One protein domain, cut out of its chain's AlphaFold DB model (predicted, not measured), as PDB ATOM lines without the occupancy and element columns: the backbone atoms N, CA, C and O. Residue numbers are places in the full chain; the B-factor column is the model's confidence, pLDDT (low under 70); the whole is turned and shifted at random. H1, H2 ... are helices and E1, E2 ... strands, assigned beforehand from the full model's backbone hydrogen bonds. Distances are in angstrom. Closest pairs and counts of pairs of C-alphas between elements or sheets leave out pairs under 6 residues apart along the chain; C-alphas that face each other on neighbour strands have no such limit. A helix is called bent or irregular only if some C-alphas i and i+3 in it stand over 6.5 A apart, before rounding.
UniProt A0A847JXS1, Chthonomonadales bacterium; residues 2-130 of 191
ATOM      1  N   THR A   2     -43.091  -7.109  23.678       82.00
ATOM      2  CA  THR A   2     -44.169  -6.963  24.684       82.00
ATOM      3  C   THR A   2     -45.118  -8.160  24.777       82.00
ATOM      4  O   THR A   2     -45.297  -8.700  25.864       82.00
ATOM      5  N   ASN A   3     -45.642  -8.643  23.646       85.00
ATOM      6  CA  ASN A   3     -46.503  -9.832  23.638       85.00
ATOM      7  C   ASN A   3     -45.778 -11.084  24.150       85.00
ATOM      8  O   ASN A   3     -46.376 -11.884  24.853       85.00
ATOM      9  N   CYS A   4     -44.485 -11.240  23.846       88.38
ATOM     10  CA  CYS A   4     -43.690 -12.375  24.314       88.38
ATOM     11  C   CYS A   4     -43.554 -12.354  25.839       88.38
ATOM     12  O   CYS A   4     -43.787 -13.367  26.486       88.38
ATOM     13  N   LEU A   5     -43.215 -11.199  26.419       91.50
ATOM     14  CA  LEU A   5     -43.096 -11.056  27.871       91.50
ATOM     15  C   LEU A   5     -44.447 -11.263  28.570       91.50
ATOM     16  O   LEU A   5     -44.499 -11.921  29.607       91.50
ATOM     17  N   TYR A   6     -45.535 -10.755  27.983       90.38
ATOM     18  CA  TYR A   6     -46.893 -10.979  28.477       90.38
ATOM     19  C   TYR A   6     -47.278 -12.468  28.459       90.38
ATOM     20  O   TYR A   6     -47.750 -12.995  29.464       90.38
ATOM     21  N   GLU A   7     -47.017 -13.168  27.353       89.81
ATOM     22  CA  GLU A   7     -47.243 -14.613  27.233       89.81
ATOM     23  C   GLU A   7     -46.416 -15.408  28.250       89.81
ATOM     24  O   GLU A   7     -46.963 -16.261  28.947       89.81
ATOM     25  N   ILE A   8     -45.120 -15.107  28.406       91.19
ATOM     26  CA  ILE A   8     -44.259 -15.776  29.399       91.19
ATOM     27  C   ILE A   8     -44.814 -15.566  30.812       91.19
ATOM     28  O   ILE A   8     -44.947 -16.534  31.559       91.19
ATOM     29  N   LYS A   9     -45.202 -14.330  31.165       91.81
ATOM     30  CA  LYS A   9     -45.789 -14.009  32.476       91.81
ATOM     31  C   LYS A   9     -47.017 -14.868  32.791       91.81
ATOM     32  O   LYS A   9     -47.201 -15.255  33.942       91.81
ATOM     33  N   ASN A  10     -47.840 -15.166  31.787       90.62
ATOM     34  CA  ASN A  10     -49.096 -15.893  31.970       90.62
ATOM     35  C   ASN A  10     -48.959 -17.417  31.834       90.62
ATOM     36  O   ASN A  10     -49.755 -18.147  32.424       90.62
ATOM     37  N   THR A  11     -47.988 -17.905  31.060       92.12
ATOM     38  CA  THR A  11     -47.882 -19.330  30.696       92.12
ATOM     39  C   THR A  11     -46.722 -20.065  31.365       92.12
ATOM     40  O   THR A  11     -46.795 -21.283  31.516       92.12
ATOM     41  N   ASP A  12     -45.672 -19.360  31.797       92.62
ATOM     42  CA  ASP A  12     -44.479 -19.957  32.405       92.62
ATOM     43  C   ASP A  12     -43.988 -19.137  33.615       92.62
ATOM     44  O   ASP A  12     -43.103 -18.286  33.486       92.62
ATOM     45  N   PRO A  13     -44.505 -19.406  34.831       93.12
ATOM     46  CA  PRO A  13     -44.090 -18.693  36.041       93.12
ATOM     47  C   PRO A  13     -42.604 -18.858  36.394       93.12
ATOM     48  O   PRO A  13     -42.021 -17.992  37.051       93.12
ATOM     49  N   VAL A  14     -41.977 -19.972  35.994       93.62
ATOM     50  CA  VAL A  14     -40.552 -20.221  36.256       93.62
ATOM     51  C   VAL A  14     -39.701 -19.435  35.260       93.62
ATOM     52  O   VAL A  14     -38.746 -18.775  35.671       93.62
ATOM     53  N   GLY A  15     -40.071 -19.452  33.979       92.44
ATOM     54  CA  GLY A  15     -39.485 -18.596  32.948       92.44
ATOM     55  C   GLY A  15     -39.633 -17.119  33.275       92.44
ATOM     56  O   GLY A  15     -38.658 -16.378  33.201       92.44
ATOM     57  N   TRP A  16     -40.796 -16.698  33.773       95.06
ATOM     58  CA  TRP A  16     -41.018 -15.320  34.202       95.06
ATOM     59  C   TRP A  16     -40.070 -14.878  35.324       95.06
ATOM     60  O   TRP A  16     -39.562 -13.759  35.299       95.06
ATOM     61  N   ARG A  17     -39.753 -15.760  36.279       94.38
ATOM     62  CA  ARG A  17     -38.760 -15.447  37.319       94.38
ATOM     63  C   ARG A  17     -37.377 -15.195  36.718       94.38
ATOM     64  O   ARG A  17     -36.755 -14.189  37.044       94.38
ATOM     65  N   ARG A  18     -36.948 -16.045  35.778       94.50
ATOM     66  CA  ARG A  18     -35.686 -15.862  35.046       94.50
ATOM     67  C   ARG A  18     -35.678 -14.581  34.208       94.50
ATOM     68  O   ARG A  18     -34.635 -13.942  34.099       94.50
ATOM     69  N   VAL A  19     -36.819 -14.189  33.628       95.25
ATOM     70  CA  VAL A  19     -36.968 -12.898  32.932       95.25
ATOM     71  C   VAL A  19     -36.669 -11.749  33.883       95.25
ATOM     72  O   VAL A  19     -35.849 -10.902  33.549       95.25
ATOM     73  N   ILE A  20     -37.296 -11.719  35.060       95.69
ATOM     74  CA  ILE A  20     -37.097 -10.635  36.031       95.69
ATOM     75  C   ILE A  20     -35.652 -10.607  36.538       95.69
ATOM     76  O   ILE A  20     -35.034  -9.544  36.541       95.69
ATOM     77  N   GLU A  21     -35.087 -11.768  36.885       94.19
ATOM     78  CA  GLU A  21     -33.689 -11.893  37.315       94.19
ATOM     79  C   GLU A  21     -32.723 -11.349  36.253       94.19
ATOM     80  O   GLU A  21     -31.876 -10.509  36.554       94.19
ATOM     81  N   ARG A  22     -32.874 -11.756  34.984       94.56
ATOM     82  CA  ARG A  22     -32.020 -11.251  33.898       94.56
ATOM     83  C   ARG A  22     -32.291  -9.789  33.560       94.56
ATOM     84  O   ARG A  22     -31.348  -9.080  33.220       94.56
ATOM     85  N   ALA A  23     -33.536  -9.324  33.639       95.75
ATOM     86  CA  ALA A  23     -33.878  -7.928  33.393       95.75
ATOM     87  C   ALA A  23     -33.198  -7.003  34.413       95.75
ATOM     88  O   ALA A  23     -32.612  -6.000  34.009       95.75
ATOM     89  N   ALA A  24     -33.185  -7.374  35.699       94.88
ATOM     90  CA  ALA A  24     -32.540  -6.591  36.756       94.88
ATOM     91  C   ALA A  24     -31.039  -6.393  36.484       94.88
ATOM     92  O   ALA A  24     -30.521  -5.286  36.602       94.88
ATOM     93  N   LEU A  25     -30.365  -7.428  35.971       92.88
ATOM     94  CA  LEU A  25     -28.945  -7.374  35.610       92.88
ATOM     95  C   LEU A  25     -28.590  -6.310  34.552       92.88
ATOM     96  O   LEU A  25     -27.423  -5.917  34.474       92.88
ATOM     97  N   GLY A  26     -29.552  -5.879  33.724       91.94
ATOM     98  CA  GLY A  26     -29.329  -4.855  32.698       91.94
ATOM     99  C   GLY A  26     -30.065  -3.534  32.915       91.94
ATOM    100  O   GLY A  26     -29.617  -2.499  32.427       91.94
ATOM    101  N   LEU A  27     -31.178  -3.542  33.647       93.31
ATOM    102  CA  LEU A  27     -31.955  -2.336  33.941       93.31
ATOM    103  C   LEU A  27     -31.573  -1.695  35.282       93.31
ATOM    104  O   LEU A  27     -31.828  -0.505  35.461       93.31
ATOM    105  N   GLY A  28     -30.934  -2.456  36.173       91.94
ATOM    106  CA  GLY A  28     -30.543  -2.050  37.519       91.94
ATOM    107  C   GLY A  28     -31.186  -2.929  38.593       91.94
ATOM    108  O   GLY A  28     -32.316  -3.399  38.440       91.94
ATOM    109  N   ASP A  29     -30.474  -3.111  39.706       90.81
ATOM    110  CA  ASP A  29     -30.918  -3.919  40.855       90.81
ATOM    111  C   ASP A  29     -32.159  -3.336  41.559       90.81
ATOM    112  O   ASP A  29     -32.780  -3.985  42.398       90.81
ATOM    113  N   ASP A  30     -32.536  -2.101  41.226       93.62
ATOM    114  CA  ASP A  30     -33.742  -1.443  41.714       93.62
ATOM    115  C   ASP A  30     -35.001  -1.801  40.906       93.62
ATOM    116  O   ASP A  30     -36.090  -1.338  41.258       93.62
ATOM    117  N   LEU A  31     -34.888  -2.619  39.853       95.94
ATOM    118  CA  LEU A  31     -36.032  -3.175  39.134       95.94
ATOM    119  C   LEU A  31     -36.905  -4.008  40.085       95.94
ATOM    120  O   LEU A  31     -36.476  -5.030  40.614       95.94
ATOM    121  N   ARG A  32     -38.164  -3.597  40.266       92.56
ATOM    122  CA  ARG A  32     -39.143  -4.310  41.101       92.56
ATOM    123  C   ARG A  32     -40.076  -5.187  40.293       92.56
ATOM    124  O   ARG A  32     -40.334  -6.325  40.672       92.56
ATOM    125  N   GLU A  33     -40.624  -4.644  39.212       94.00
ATOM    126  CA  GLU A  33     -41.660  -5.326  38.447       94.00
ATOM    127  C   GLU A  33     -41.658  -4.897  36.978       94.00
ATOM    128  O   GLU A  33     -41.389  -3.742  36.650       94.00
ATOM    129  N   ILE A  34     -42.024  -5.836  36.102       95.38
ATOM    130  CA  ILE A  34     -42.487  -5.559  34.742       95.38
ATOM    131  C   ILE A  34     -43.978  -5.910  34.680       95.38
ATOM    132  O   ILE A  34     -44.387  -7.051  34.931       95.38
ATOM    133  N   SER A  35     -44.808  -4.921  34.367       92.31
ATOM    134  CA  SER A  35     -46.262  -5.041  34.373       92.31
ATOM    135  C   SER A  35     -46.862  -4.709  33.007       92.31
ATOM    136  O   SER A  35     -46.235  -4.097  32.141       92.31
ATOM    137  N   PHE A  36     -48.089  -5.185  32.810       91.69
ATOM    138  CA  PHE A  36     -48.840  -5.043  31.568       91.69
ATOM    139  C   PHE A  36     -50.233  -4.539  31.941       91.69
ATOM    140  O   PHE A  36     -51.118  -5.362  32.204       91.69
ATOM    141  N   PRO A  37     -50.418  -3.217  32.111       85.50
ATOM    142  CA  PRO A  37     -51.715  -2.670  32.480       85.50
ATOM    143  C   PRO A  37     -52.758  -3.008  31.410       85.50
ATOM    144  O   PRO A  37     -52.435  -3.223  30.240       85.50
ATOM    145  N   SER A  38     -54.019  -3.092  31.844       71.31
ATOM    146  CA  SER A  38     -55.122  -3.569  31.009       71.31
ATOM    147  C   SER A  38     -55.183  -2.794  29.683       71.31
ATOM    148  O   SER A  38     -55.111  -1.561  29.709       71.31
ATOM    149  N   PRO A  39     -55.311  -3.478  28.530       63.50
ATOM    150  CA  PRO A  39     -55.215  -2.851  27.222       63.50
ATOM    151  C   PRO A  39     -56.407  -1.918  27.005       63.50
ATOM    152  O   PRO A  39     -57.481  -2.331  26.580       63.50
ATOM    153  N   SER A  40     -56.215  -0.628  27.258       57.38
ATOM    154  CA  SER A  40     -57.252   0.393  27.071       57.38
ATOM    155  C   SER A  40     -57.622   0.598  25.591       57.38
ATOM    156  O   SER A  40     -58.654   1.196  25.295       57.38
ATOM    157  N   ARG A  41     -56.820   0.068  24.648       62.69
ATOM    158  CA  ARG A  41     -57.042   0.137  23.187       62.69
ATOM    159  C   ARG A  41     -56.725  -1.161  22.424       62.69
ATOM    160  O   ARG A  41     -56.437  -1.112  21.234       62.69
ATOM    161  N   GLY A  42     -56.714  -2.315  23.095       66.25
ATOM    162  CA  GLY A  42     -56.326  -3.594  22.470       66.25
ATOM    163  C   GLY A  42     -54.820  -3.756  22.204       66.25
ATOM    164  O   GLY A  42     -54.397  -4.789  21.693       66.25
ATOM    165  N   LEU A  43     -54.006  -2.766  22.578       66.88
ATOM    166  CA  LEU A  43     -52.549  -2.859  22.616       66.88
ATOM    167  C   LEU A  43     -52.117  -3.195  24.041       66.88
ATOM    168  O   LEU A  43     -52.526  -2.518  24.985       66.88
ATOM    169  N   VAL A  44     -51.296  -4.235  24.188       75.56
ATOM    170  CA  VAL A  44     -50.631  -4.538  25.456       75.56
ATOM    171  C   VAL A  44     -49.538  -3.494  25.653       75.56
ATOM    172  O   VAL A  44     -48.599  -3.416  24.862       75.56
ATOM    173  N   GLU A  45     -49.667  -2.673  26.689       86.06
ATOM    174  CA  GLU A  45     -48.607  -1.761  27.109       86.06
ATOM    175  C   GLU A  45     -47.640  -2.507  28.037       86.06
ATOM    176  O   GLU A  45     -48.034  -3.427  28.753       86.06
ATOM    177  N   THR A  46     -46.361  -2.140  28.020       92.00
ATOM    178  CA  THR A  46     -45.376  -2.631  28.990       92.00
ATOM    179  C   THR A  46     -44.936  -1.472  29.859       92.00
ATOM    180  O   THR A  46     -44.539  -0.429  29.338       92.00
ATOM    181  N   GLN A  47     -44.979  -1.676  31.169       94.75
ATOM    182  CA  GLN A  47     -44.469  -0.733  32.149       94.75
ATOM    183  C   GLN A  47     -43.423  -1.408  33.028       94.75
ATOM    184  O   GLN A  47     -43.473  -2.615  33.275       94.75
ATOM    185  N   VAL A  48     -42.456  -0.623  33.485       96.25
ATOM    186  CA  VAL A  48     -41.341  -1.080  34.307       96.25
ATOM    187  C   VAL A  48     -41.300  -0.249  35.574       96.25
ATOM    188  O   VAL A  48     -41.225   0.980  35.525       96.25
ATOM    189  N   TRP A  49     -41.357  -0.916  36.720       95.88
ATOM    190  CA  TRP A  49     -41.327  -0.250  38.009       95.88
ATOM    191  C   TRP A  49     -39.956  -0.376  38.657       95.88
ATOM    192  O   TRP A  49     -39.496  -1.472  38.981       95.88
ATOM    193  N   PHE A  50     -39.334   0.775  38.883       96.19
ATOM    194  CA  PHE A  50     -38.098   0.911  39.636       96.19
ATOM    195  C   PHE A  50     -38.402   1.361  41.061       96.19
ATOM    196  O   PHE A  50     -39.171   2.295  41.274       96.19
ATOM    197  N   GLY A  51     -37.760   0.748  42.052       93.44
ATOM    198  CA  GLY A  51     -38.002   1.039  43.462       93.44
ATOM    199  C   GLY A  51     -37.624   2.452  43.900       93.44
ATOM    200  O   GLY A  51     -38.133   2.919  44.918       93.44
ATOM    201  N   ARG A  52     -36.761   3.131  43.133       92.38
ATOM    202  CA  ARG A  52     -36.393   4.540  43.341       92.38
ATOM    203  C   ARG A  52     -37.426   5.536  42.806       92.38
ATOM    204  O   ARG A  52     -37.299   6.724  43.085       92.38
ATOM    205  N   LEU A  53     -38.397   5.081  42.011       94.06
ATOM    206  CA  LEU A  53     -39.400   5.934  41.379       94.06
ATOM    207  C   LEU A  53     -40.768   5.773  42.057       94.06
ATOM    208  O   LEU A  53     -41.127   4.665  42.467       94.06
ATOM    209  N   PRO A  54     -41.546   6.866  42.166       93.19
ATOM    210  CA  PRO A  54     -42.868   6.827  42.787       93.19
ATOM    211  C   PRO A  54     -43.898   6.084  41.929       93.19
ATOM    212  O   PRO A  54     -44.840   5.514  42.470       93.19
ATOM    213  N   GLU A  55     -43.706   6.065  40.608       94.06
ATOM    214  CA  GLU A  55     -44.631   5.489  39.633       94.06
ATOM    215  C   GLU A  55     -43.876   4.621  38.610       94.06
ATOM    216  O   GLU A  55     -42.685   4.853  38.360       94.06
ATOM    217  N   PRO A  56     -44.536   3.602  38.029       94.81
ATOM    218  CA  PRO A  56     -43.960   2.805  36.956       94.81
ATOM    219  C   PRO A  56     -43.775   3.642  35.683       94.81
ATOM    220  O   PRO A  56     -44.578   4.518  35.366       94.81
ATOM    221  N   LEU A  57     -42.715   3.346  34.934       94.75
ATOM    222  CA  LEU A  57     -42.411   4.011  33.673       94.75
ATOM    223  C   LEU A  57     -42.961   3.209  32.492       94.75
ATOM    224  O   LEU A  57     -42.814   1.983  32.484       94.75
ATOM    225  N   PRO A  58     -43.525   3.856  31.459       93.12
ATOM    226  CA  PRO A  58     -43.810   3.170  30.210       93.12
ATOM    227  C   PRO A  58     -42.499   2.718  29.556       93.12
ATOM    228  O   PRO A  58     -41.468   3.381  29.667       93.12
ATOM    229  N   LEU A  59     -42.536   1.594  28.837       92.19
ATOM    230  CA  LEU A  59     -41.354   1.005  28.197       92.19
ATOM    231  C   LEU A  59     -40.593   1.998  27.304       92.19
ATOM    232  O   LEU A  59     -39.367   1.986  27.291       92.19
ATOM    233  N   GLY A  60     -41.310   2.879  26.601       91.38
ATOM    234  CA  GLY A  60     -40.718   3.903  25.732       91.38
ATOM    235  C   GLY A  60     -39.955   5.015  26.464       91.38
ATOM    236  O   GLY A  60     -39.353   5.855  25.808       91.38
ATOM    237  N   SER A  61     -39.981   5.049  27.800       93.62
ATOM    238  CA  SER A  61     -39.158   5.958  28.608       93.62
ATOM    239  C   SER A  61     -37.797   5.369  28.992       93.62
ATOM    240  O   SER A  61     -36.996   6.065  29.614       93.62
ATOM    241  N   LEU A  62     -37.532   4.102  28.663       92.50
ATOM    242  CA  LEU A  62     -36.211   3.497  28.826       92.50
ATOM    243  C   LEU A  62     -35.273   3.918  27.691       92.50
ATOM    244  O   LEU A  62     -35.723   4.349  26.631       92.50
ATOM    245  N   SER A  63     -33.962   3.764  27.892       91.88
ATOM    246  CA  SER A  63     -33.012   3.945  26.791       91.88
ATOM    247  C   SER A  63     -33.158   2.833  25.749       91.88
ATOM    248  O   SER A  63     -33.519   1.701  26.087       91.88
ATOM    249  N   ASP A  64     -32.802   3.120  24.495       90.94
ATOM    250  CA  ASP A  64     -32.856   2.132  23.409       90.94
ATOM    251  C   ASP A  64     -32.104   0.843  23.767       90.94
ATOM    252  O   ASP A  64     -32.610  -0.257  23.550       90.94
ATOM    253  N   GLY A  65     -30.944   0.961  24.422       91.81
ATOM    254  CA  GLY A  65     -30.164  -0.188  24.884       91.81
ATOM    255  C   GLY A  65     -30.856  -1.021  25.965       91.81
ATOM    256  O   GLY A  65     -30.715  -2.241  25.973       91.81
ATOM    257  N   GLN A  66     -31.635  -0.402  26.857       93.25
ATOM    258  CA  GLN A  66     -32.437  -1.134  27.845       93.25
ATOM    259  C   GLN A  66     -33.617  -1.856  27.184       93.25
ATOM    260  O   GLN A  66     -33.911  -2.998  27.538       93.25
ATOM    261  N   ILE A  67     -34.272  -1.221  26.208       93.50
ATOM    262  CA  ILE A  67     -35.362  -1.836  25.439       93.50
ATOM    263  C   ILE A  67     -34.828  -3.022  24.624       93.50
ATOM    264  O   ILE A  67     -35.402  -4.110  24.679       93.50
ATOM    265  N   ALA A  68     -33.704  -2.843  23.923       93.12
ATOM    266  CA  ALA A  68     -33.027  -3.905  23.184       93.12
ATOM    267  C   ALA A  68     -32.620  -5.062  24.112       93.12
ATOM    268  O   ALA A  68     -32.900  -6.225  23.817       93.12
ATOM    269  N   TYR A  69     -32.061  -4.749  25.285       94.81
ATOM    270  CA  TYR A  69     -31.708  -5.745  26.295       94.81
ATOM    271  C   TYR A  69     -32.916  -6.557  26.781       94.81
ATOM    272  O   TYR A  69     -32.841  -7.784  26.836       94.81
ATOM    273  N   LEU A  70     -34.057  -5.919  27.069       94.50
ATOM    274  CA  LEU A  70     -35.296  -6.642  27.389       94.50
ATOM    275  C   LEU A  70     -35.743  -7.562  26.241       94.50
ATOM    276  O   LEU A  70     -36.318  -8.625  26.490       94.50
ATOM    277  N   GLY A  71     -35.448  -7.185  24.995       93.75
ATOM    278  CA  GLY A  71     -35.673  -8.009  23.811       93.75
ATOM    279  C   GLY A  71     -34.878  -9.309  23.869       93.75
ATOM    280  O   GLY A  71     -35.458 -10.383  23.704       93.75
ATOM    281  N   PHE A  72     -33.585  -9.225  24.190       94.69
ATOM    282  CA  PHE A  72     -32.724 -10.397  24.379       94.69
ATOM    283  C   PHE A  72     -33.138 -11.243  25.585       94.69
ATOM    284  O   PHE A  72     -33.167 -12.468  25.498       94.69
ATOM    285  N   VAL A  73     -33.556 -10.616  26.688       94.75
ATOM    286  CA  VAL A  73     -34.094 -11.345  27.847       94.75
ATOM    287  C   VAL A  73     -35.348 -12.139  27.469       94.75
ATOM    288  O   VAL A  73     -35.479 -13.296  27.864       94.75
ATOM    289  N   ALA A  74     -36.253 -11.560  26.675       93.62
ATOM    290  CA  ALA A  74     -37.406 -12.290  26.153       93.62
ATOM    291  C   ALA A  74     -36.976 -13.430  25.211       93.62
ATOM    292  O   ALA A  74     -37.531 -14.530  25.287       93.62
ATOM    293  N   LEU A  75     -35.971 -13.183  24.359       92.88
ATOM    294  CA  LEU A  75     -35.405 -14.170  23.436       92.88
ATOM    295  C   LEU A  75     -34.837 -15.389  24.171       92.88
ATOM    296  O   LEU A  75     -35.029 -16.500  23.694       92.88
ATOM    297  N   MET A  76     -34.222 -15.225  25.345       92.38
ATOM    298  CA  MET A  76     -33.717 -16.353  26.147       92.38
ATOM    299  C   MET A  76     -34.796 -17.380  26.507       92.38
ATOM    300  O   MET A  76     -34.519 -18.575  26.593       92.38
ATOM    301  N   GLU A  77     -36.026 -16.926  26.734       90.00
ATOM    302  CA  GLU A  77     -37.118 -17.796  27.169       90.00
ATOM    303  C   GLU A  77     -37.878 -18.409  25.992       90.00
ATOM    304  O   GLU A  77     -38.233 -19.588  26.023       90.00
ATOM    305  N   ILE A  78     -38.100 -17.640  24.921       87.94
ATOM    306  CA  ILE A  78     -38.784 -18.162  23.728       87.94
ATOM    307  C   ILE A  78     -37.829 -18.922  22.805       87.94
ATOM    308  O   ILE A  78     -38.243 -19.866  22.139       87.94
ATOM    309  N   GLY A  79     -36.555 -18.532  22.763       79.69
ATOM    310  CA  GLY A  79     -35.535 -19.020  21.835       79.69
ATOM    311  C   GLY A  79     -35.329 -20.525  21.929       79.69
ATOM    312  O   GLY A  79     -35.228 -21.192  20.909       79.69
ATOM    313  N   ARG A  80     -35.448 -21.080  23.140       77.38
ATOM    314  CA  ARG A  80     -35.375 -22.525  23.421       77.38
ATOM    315  C   ARG A  80     -36.450 -23.369  22.731       77.38
ATOM    316  O   ARG A  80     -36.353 -24.588  22.711       77.38
ATOM    317  N   ARG A  81     -37.501 -22.738  22.200       79.94
ATOM    318  CA  ARG A  81     -38.573 -23.406  21.444       79.94
ATOM    319  C   ARG A  81     -38.347 -23.377  19.927       79.94
ATOM    320  O   ARG A  81     -39.148 -23.955  19.200       79.94
ATOM    321  N   HIS A  82     -37.314 -22.685  19.448       81.88
ATOM    322  CA  HIS A  82     -37.040 -22.491  18.022       81.88
ATOM    323  C   HIS A  82     -35.976 -23.470  17.518       81.88
ATOM    324  O   HIS A  82     -35.175 -23.983  18.288       81.88
ATOM    325  N   SER A  83     -35.948 -23.717  16.207       88.38
ATOM    326  CA  SER A  83     -34.951 -24.595  15.577       88.38
ATOM    327  C   SER A  83     -33.663 -23.879  15.162       88.38
ATOM    328  O   SER A  83     -32.663 -24.541  14.910       88.38
ATOM    329  N   LEU A  84     -33.699 -22.550  15.022       92.94
ATOM    330  CA  LEU A  84     -32.580 -21.705  14.601       92.94
ATOM    331  C   LEU A  84     -32.865 -20.252  15.000       92.94
ATOM    332  O   LEU A  84     -33.983 -19.769  14.807       92.94
ATOM    333  N   ILE A  85     -31.850 -19.554  15.504       94.06
ATOM    334  CA  ILE A  85     -31.880 -18.111  15.763       94.06
ATOM    335  C   ILE A  85     -30.831 -17.450  14.868       94.06
ATOM    336  O   ILE A  85     -29.673 -17.859  14.877       94.06
ATOM    337  N   VAL A  86     -31.229 -16.432  14.103       95.06
ATOM    338  CA  VAL A  86     -30.318 -15.632  13.269       95.06
ATOM    339  C   VAL A  86     -30.483 -14.167  13.640       95.06
ATOM    340  O   VAL A  86     -31.610 -13.673  13.653       95.06
ATOM    341  N   MET A  87     -29.378 -13.493  13.945       93.50
ATOM    342  CA  MET A  87     -29.349 -12.077  14.307       93.50
ATOM    343  C   MET A  87     -28.275 -11.348  13.505       93.50
ATOM    344  O   MET A  87     -27.170 -11.861  13.337       93.50
ATOM    345  N   ASP A  88     -28.608 -10.147  13.049       94.44
ATOM    346  CA  ASP A  88     -27.692  -9.236  12.366       94.44
ATOM    347  C   ASP A  88     -27.505  -7.995  13.242       94.44
ATOM    348  O   ASP A  88     -28.495  -7.436  13.721       94.44
ATOM    349  N   GLU A  89     -26.252  -7.649  13.527       93.62
ATOM    350  CA  GLU A  89     -25.825  -6.558  14.415       93.62
ATOM    351  C   GLU A  89     -26.608  -6.481  15.750       93.62
ATOM    352  O   GLU A  89     -27.161  -5.431  16.099       93.62
ATOM    353  N   PRO A  90     -26.682  -7.566  16.555       91.69
ATOM    354  CA  PRO A  90     -27.437  -7.550  17.814       91.69
ATOM    355  C   PRO A  90     -26.902  -6.542  18.845       91.69
ATOM    356  O   PRO A  90     -27.594  -6.189  19.799       91.69
ATOM    357  N   GLU A  91     -25.666  -6.083  18.686       90.38
ATOM    358  CA  GLU A  91     -25.047  -5.052  19.506       90.38
ATOM    359  C   GLU A  91     -25.531  -3.633  19.198       90.38
ATOM    360  O   GLU A  91     -25.254  -2.714  19.976       90.38
ATOM    361  N   GLN A  92     -26.229  -3.429  18.079       87.06
ATOM    362  CA  GLN A  92     -26.675  -2.107  17.672       87.06
ATOM    363  C   GLN A  92     -27.598  -1.534  18.761       87.06
ATOM    364  O   GLN A  92     -28.587  -2.151  19.153       87.06
ATOM    365  N   HIS A  93     -27.273  -0.334  19.249       83.19
ATOM    366  CA  HIS A  93     -27.943   0.364  20.363       83.19
ATOM    367  C   HIS A  93     -27.654  -0.180  21.779       83.19
ATOM    368  O   HIS A  93     -28.117   0.420  22.754       83.19
ATOM    369  N   LEU A  94     -26.862  -1.248  21.950       88.44
ATOM    370  CA  LEU A  94     -26.481  -1.731  23.282       88.44
ATOM    371  C   LEU A  94     -25.380  -0.875  23.915       88.44
ATOM    372  O   LEU A  94     -24.347  -0.576  23.318       88.44
ATOM    373  N   HIS A  95     -25.563  -0.547  25.194       84.19
ATOM    374  CA  HIS A  95     -24.489   0.025  26.001       84.19
ATOM    375  C   HIS A  95     -23.372  -1.022  26.201       84.19
ATOM    376  O   HIS A  95     -23.697  -2.183  26.470       84.19
ATOM    377  N   PRO A  96     -22.073  -0.650  26.178       79.75
ATOM    378  CA  PRO A  96     -20.963  -1.602  26.321       79.75
ATOM    379  C   PRO A  96     -21.068  -2.526  27.546       79.75
ATOM    380  O   PRO A  96     -20.728  -3.699  27.473       79.75
ATOM    381  N   ALA A  97     -21.610  -2.020  28.659       81.69
ATOM    382  CA  ALA A  97     -21.821  -2.812  29.878       81.69
ATOM    383  C   ALA A  97     -22.843  -3.962  29.723       81.69
ATOM    384  O   ALA A  97     -22.797  -4.926  30.481       81.69
ATOM    385  N   LEU A  98     -23.778  -3.864  28.770       89.62
ATOM    386  CA  LEU A  98     -24.802  -4.884  28.512       89.62
ATOM    387  C   LEU A  98     -24.367  -5.886  27.447       89.62
ATOM    388  O   LEU A  98     -24.827  -7.025  27.455       89.62
ATOM    389  N   LEU A  99     -23.467  -5.472  26.560       91.31
ATOM    390  CA  LEU A  99     -23.002  -6.271  25.435       91.31
ATOM    391  C   LEU A  99     -22.411  -7.614  25.894       91.31
ATOM    392  O   LEU A  99     -22.801  -8.651  25.366       91.31
ATOM    393  N   ALA A 100     -21.591  -7.623  26.951       89.56
ATOM    394  CA  ALA A 100     -21.031  -8.869  27.483       89.56
ATOM    395  C   ALA A 100     -22.101  -9.837  28.016       89.56
ATOM    396  O   ALA A 100     -21.995 -11.051  27.867       89.56
ATOM    397  N   ARG A 101     -23.185  -9.304  28.593       92.12
ATOM    398  CA  ARG A 101     -24.314 -10.130  29.042       92.12
ATOM    399  C   ARG A 101     -25.065 -10.734  27.862       92.12
ATOM    400  O   ARG A 101     -25.500 -11.876  27.951       92.12
ATOM    401  N   VAL A 102     -25.224  -9.976  26.781       94.12
ATOM    402  CA  VAL A 102     -25.902 -10.443  25.567       94.12
ATOM    403  C   VAL A 102     -25.068 -11.501  24.839       94.12
ATOM    404  O   VAL A 102     -25.628 -12.513  24.430       94.12
ATOM    405  N   ALA A 103     -23.744 -11.345  24.764       93.00
ATOM    406  CA  ALA A 103     -22.852 -12.385  24.243       93.00
ATOM    407  C   ALA A 103     -23.020 -13.709  25.016       93.00
ATOM    408  O   ALA A 103     -23.315 -14.741  24.416       93.00
ATOM    409  N   LEU A 104     -22.988 -13.658  26.355       92.25
ATOM    410  CA  LEU A 104     -23.241 -14.830  27.206       92.25
ATOM    411  C   LEU A 104     -24.637 -15.436  26.998       92.25
ATOM    412  O   LEU A 104     -24.799 -16.654  27.053       92.25
ATOM    413  N   MET A 105     -25.662 -14.609  26.773       93.88
ATOM    414  CA  MET A 105     -27.012 -15.086  26.454       93.88
ATOM    415  C   MET A 105     -27.032 -15.881  25.143       93.88
ATOM    416  O   MET A 105     -27.641 -16.950  25.091       93.88
ATOM    417  N   PHE A 106     -26.337 -15.410  24.106       93.94
ATOM    418  CA  PHE A 106     -26.227 -16.145  22.848       93.94
ATOM    419  C   PHE A 106     -25.442 -17.446  22.989       93.94
ATOM    420  O   PHE A 106     -25.877 -18.453  22.441       93.94
ATOM    421  N   GLU A 107     -24.354 -17.470  23.761       92.69
ATOM    422  CA  GLU A 107     -23.618 -18.710  24.043       92.69
ATOM    423  C   GLU A 107     -24.488 -19.727  24.797       92.69
ATOM    424  O   GLU A 107     -24.509 -20.910  24.457       92.69
ATOM    425  N   GLN A 108     -25.270 -19.265  25.779       92.44
ATOM    426  CA  GLN A 108     -26.223 -20.104  26.509       92.44
ATOM    427  C   GLN A 108     -27.330 -20.650  25.603       92.44
ATOM    428  O   GLN A 108     -27.683 -21.820  25.718       92.44
ATOM    429  N   LEU A 109     -27.878 -19.825  24.707       92.38
ATOM    430  CA  LEU A 109     -28.844 -20.284  23.705       92.38
ATOM    431  C   LEU A 109     -28.209 -21.270  22.725       92.38
ATOM    432  O   LEU A 109     -28.843 -22.266  22.394       92.38
ATOM    433  N   GLY A 110     -26.959 -21.027  22.326       92.56
ATOM    434  CA  GLY A 110     -26.165 -21.869  21.430       92.56
ATOM    435  C   GLY A 110     -25.966 -23.301  21.926       92.56
ATOM    436  O   GLY A 110     -25.768 -24.206  21.119       92.56
ATOM    437  N   ALA A 111     -26.049 -23.523  23.243       90.75
ATOM    438  CA  ALA A 111     -26.001 -24.859  23.834       90.75
ATOM    439  C   ALA A 111     -27.284 -25.674  23.589       90.75
ATOM    440  O   ALA A 111     -27.228 -26.904  23.572       90.75
ATOM    441  N   ASP A 112     -28.425 -25.004  23.401       90.56
ATOM    442  CA  ASP A 112     -29.731 -25.641  23.211       90.56
ATOM    443  C   ASP A 112     -30.162 -25.644  21.733       90.56
ATOM    444  O   ASP A 112     -30.753 -26.615  21.255       90.56
ATOM    445  N   VAL A 113     -29.896 -24.552  21.008       92.69
ATOM    446  CA  VAL A 113     -30.337 -24.328  19.624       92.69
ATOM    447  C   VAL A 113     -29.229 -23.669  18.797       92.69
ATOM    448  O   VAL A 113     -28.467 -22.869  19.334       92.69
ATOM    449  N   PRO A 114     -29.133 -23.925  17.481       93.50
ATOM    450  CA  PRO A 114     -28.210 -23.195  16.618       93.50
ATOM    451  C   PRO A 114     -28.477 -21.683  16.647       93.50
ATOM    452  O   PRO A 114     -29.610 -21.237  16.434       93.50
ATOM    453  N   VAL A 115     -27.422 -20.897  16.868       95.19
ATOM    454  CA  VAL A 115     -27.451 -19.430  16.858       95.19
ATOM    455  C   VAL A 115     -26.417 -18.927  15.854       95.19
ATOM    456  O   VAL A 115     -25.248 -19.296  15.932       95.19
ATOM    457  N   ILE A 116     -26.843 -18.081  14.916       95.69
ATOM    458  CA  ILE A 116     -25.973 -17.394  13.958       95.69
ATOM    459  C   ILE A 116     -26.062 -15.895  14.230       95.69
ATOM    460  O   ILE A 116     -27.150 -15.321  14.205       95.69
ATOM    461  N   VAL A 117     -24.914 -15.272  14.474       95.56
ATOM    462  CA  VAL A 117     -24.798 -13.828  14.679       95.56
ATOM    463  C   VAL A 117     -23.854 -13.260  13.630       95.56
ATOM    464  O   VAL A 117     -22.721 -13.722  13.509       95.56
ATOM    465  N   ALA A 118     -24.316 -12.258  12.890       95.50
ATOM    466  CA  ALA A 118     -23.463 -11.393  12.089       95.50
ATOM    467  C   ALA A 118     -23.172 -10.118  12.890       95.50
ATOM    468  O   ALA A 118     -24.082  -9.509  13.449       95.50
ATOM    469  N   THR A 119     -21.896  -9.754  13.010       94.06
ATOM    470  CA  THR A 119     -21.449  -8.600  13.798       94.06
ATOM    471  C   THR A 119     -20.187  -7.997  13.189       94.06
ATOM    472  O   THR A 119     -19.328  -8.705  12.658       94.06
ATOM    473  N   HIS A 120     -20.068  -6.676  13.302       91.62
ATOM    474  CA  HIS A 120     -18.853  -5.926  12.989       91.62
ATOM    475  C   HIS A 120     -18.195  -5.337  14.247       91.62
ATOM    476  O   HIS A 120     -17.275  -4.524  14.132       91.62
ATOM    477  N   SER A 121     -18.658  -5.719  15.438       91.31
ATOM    478  CA  SER A 121     -18.228  -5.151  16.709       91.31
ATOM    479  C   SER A 121     -17.102  -5.952  17.339       91.31
ATOM    480  O   SER A 121     -17.309  -7.042  17.870       91.31
ATOM    481  N   ASP A 122     -15.917  -5.349  17.382       91.25
ATOM    482  CA  ASP A 122     -14.745  -5.927  18.047       91.25
ATOM    483  C   ASP A 122     -15.034  -6.199  19.529       91.25
ATOM    484  O   ASP A 122     -14.692  -7.247  20.063       91.25
ATOM    485  N   ARG A 123     -15.803  -5.310  20.173       89.75
ATOM    486  CA  ARG A 123     -16.232  -5.489  21.566       89.75
ATOM    487  C   ARG A 123     -17.119  -6.712  21.759       89.75
ATOM    488  O   ARG A 123     -17.055  -7.329  22.817       89.75
ATOM    489  N   PHE A 124     -17.987  -7.018  20.790       92.00
ATOM    490  CA  PHE A 124     -18.839  -8.209  20.848       92.00
ATOM    491  C   PHE A 124     -17.995  -9.474  20.744       92.00
ATOM    492  O   PHE A 124     -18.195 -10.398  21.525       92.00
ATOM    493  N   LEU A 125     -17.014  -9.475  19.841       91.75
ATOM    494  CA  LEU A 125     -16.068 -10.576  19.698       91.75
ATOM    495  C   LEU A 125     -15.230 -10.787  20.970       91.75
ATOM    496  O   LEU A 125     -15.082 -11.920  21.415       91.75
ATOM    497  N   ASP A 126     -14.758  -9.706  21.597       90.75
ATOM    498  CA  ASP A 126     -14.004  -9.753  22.860       90.75
ATOM    499  C   ASP A 126     -14.841 -10.227  24.059       90.75
ATOM    500  O   ASP A 126     -14.296 -10.593  25.099       90.75
ATOM    501  N   ALA A 127     -16.169 -10.206  23.946       90.75
ATOM    502  CA  ALA A 127     -17.066 -10.673  24.995       90.75
ATOM    503  C   ALA A 127     -17.365 -12.182  24.933       90.75
ATOM    504  O   ALA A 127     -18.012 -12.700  25.848       90.75
ATOM    505  N   LEU A 128     -16.939 -12.873  23.872       90.94
ATOM    506  CA  LEU A 128     -17.126 -14.316  23.721       90.94
ATOM    507  C   LEU A 128     -16.191 -15.072  24.666       90.94
ATOM    508  O   LEU A 128     -15.019 -14.729  24.810       90.94
ATOM    509  N   THR A 129     -16.698 -16.131  25.296       89.38
ATOM    510  CA  THR A 129     -15.905 -16.943  26.230       89.38
ATOM    511  C   THR A 129     -15.049 -17.977  25.513       89.38
ATOM    512  O   THR A 129     -14.007 -18.364  26.037       89.38
ATOM    513  N   ARG A 130     -15.488 -18.423  24.328       86.38
ATOM    514  CA  ARG A 130     -14.788 -19.402  23.478       86.38
ATOM    515  C   ARG A 130     -14.781 -18.954  22.011       86.38
ATOM    516  O   ARG A 130     -15.522 -19.513  21.186       86.38
TER     517      ARG A 130
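Overview. This is residues 2 to 130 of the 191 residues of a protein of Chthonomonadales bacterium (UniProt A0A847JXS1). Two small sheets of two strands each, E1 E2 and E3 E4, lie toward opposite ends of the domain, with a bundle of four helices, H1 to H4, between them. H3 is in the middle of the bundle, with H1 and H2 on the side toward E1 E2 and H4 toward E3 E4, while short H5 packs on H4 at the far end. The printed part has 129 residues with five named helices and four named strands, in the order H1 H2 E1 E2 H3 E3 H4 E4 H5; E1 E2 is antiparallel and E3 E4 parallel. The class is mixed, helices and strands; the whole is compact, with a radius of gyration of the C-alphas of 15.0 A and spans of 43 by 29 by 25 A.

Along the chain. E1 is residues 31 to 35, 11.4 A long, and E2 is residues 47 to 50. E3 is residues 85 to 88 and E4 residues 115 to 118. H1, residues 2 to 11 and 14.2 A long, begins at C-alpha 2 (-44.169, -6.963, 24.684). H2, residues 13 to 27, measures 20.5 A. H3, residues 64 to 79, measures 21.4 A from C-alpha 64 at (-32.856, 2.132, 23.409). H4, residues 96 to 110, measures 21.5 A and is irregular, but only just: C-alphas 97 and 100 are 6.6 A apart. H5, residues 122 to 126, ends at C-alpha 126 (-14.004, -9.753, 22.860).

Arrangement. E1 and E2 form an antiparallel hairpin, with N 32 and O 49 within hydrogen-bond range at 2.8 A. The closest C-alphas of H2 and E1, Ala 24 and Leu 31, are 5.4 A apart. H1 and H2, a helical hairpin, touch at Lys 9 and Trp 16, 5.2 A between C-alphas, at a steep tilt of 39 degrees; H2 does so with residues 15 to 16 alone. H3 is the hub. It touches H2, closest C-alphas Val 19 and Val 73 at 6.0 A, at a shallow tilt of 26 degrees, opposite ways. It touches H4, closest C-alphas Met 76 and Leu 109 at 6.7 A, at a shallow tilt of 12 degrees, the same way. With residues 74 to 78 alone it touches H1, closest C-alphas Leu 5 and Ala 74 at 6.1 A. E3, H4 and E4 form a strand-helix-strand unit, two parallel neighbour strands joined through a helix, with a right-handed crossover; N 116 and O 85 are 2.8 A apart, within hydrogen-bond range. H5 touches H4, closest C-alphas Leu 99 and Phe 124 at 6.5 A. H1 and H4 are apart. Every O i to N i+4 pair is within hydrogen-bond range in H1 and H5, against 10 of 11 in H2, 11 of 12 in H3 and 9 of 11 in H4.

Size, cuts and confidence. The two C-alphas farthest apart, Ser 40 and Arg 130, are 47.0 A apart. The printed part has no cut. The links E1 to E2 and E2 to H3 are long, and residues 57 to 58 in the latter pair antiparallel with residues 47 to 48 of E2. The mean pLDDT of the printed part is 90.3; residues 39 to 43 are under 70.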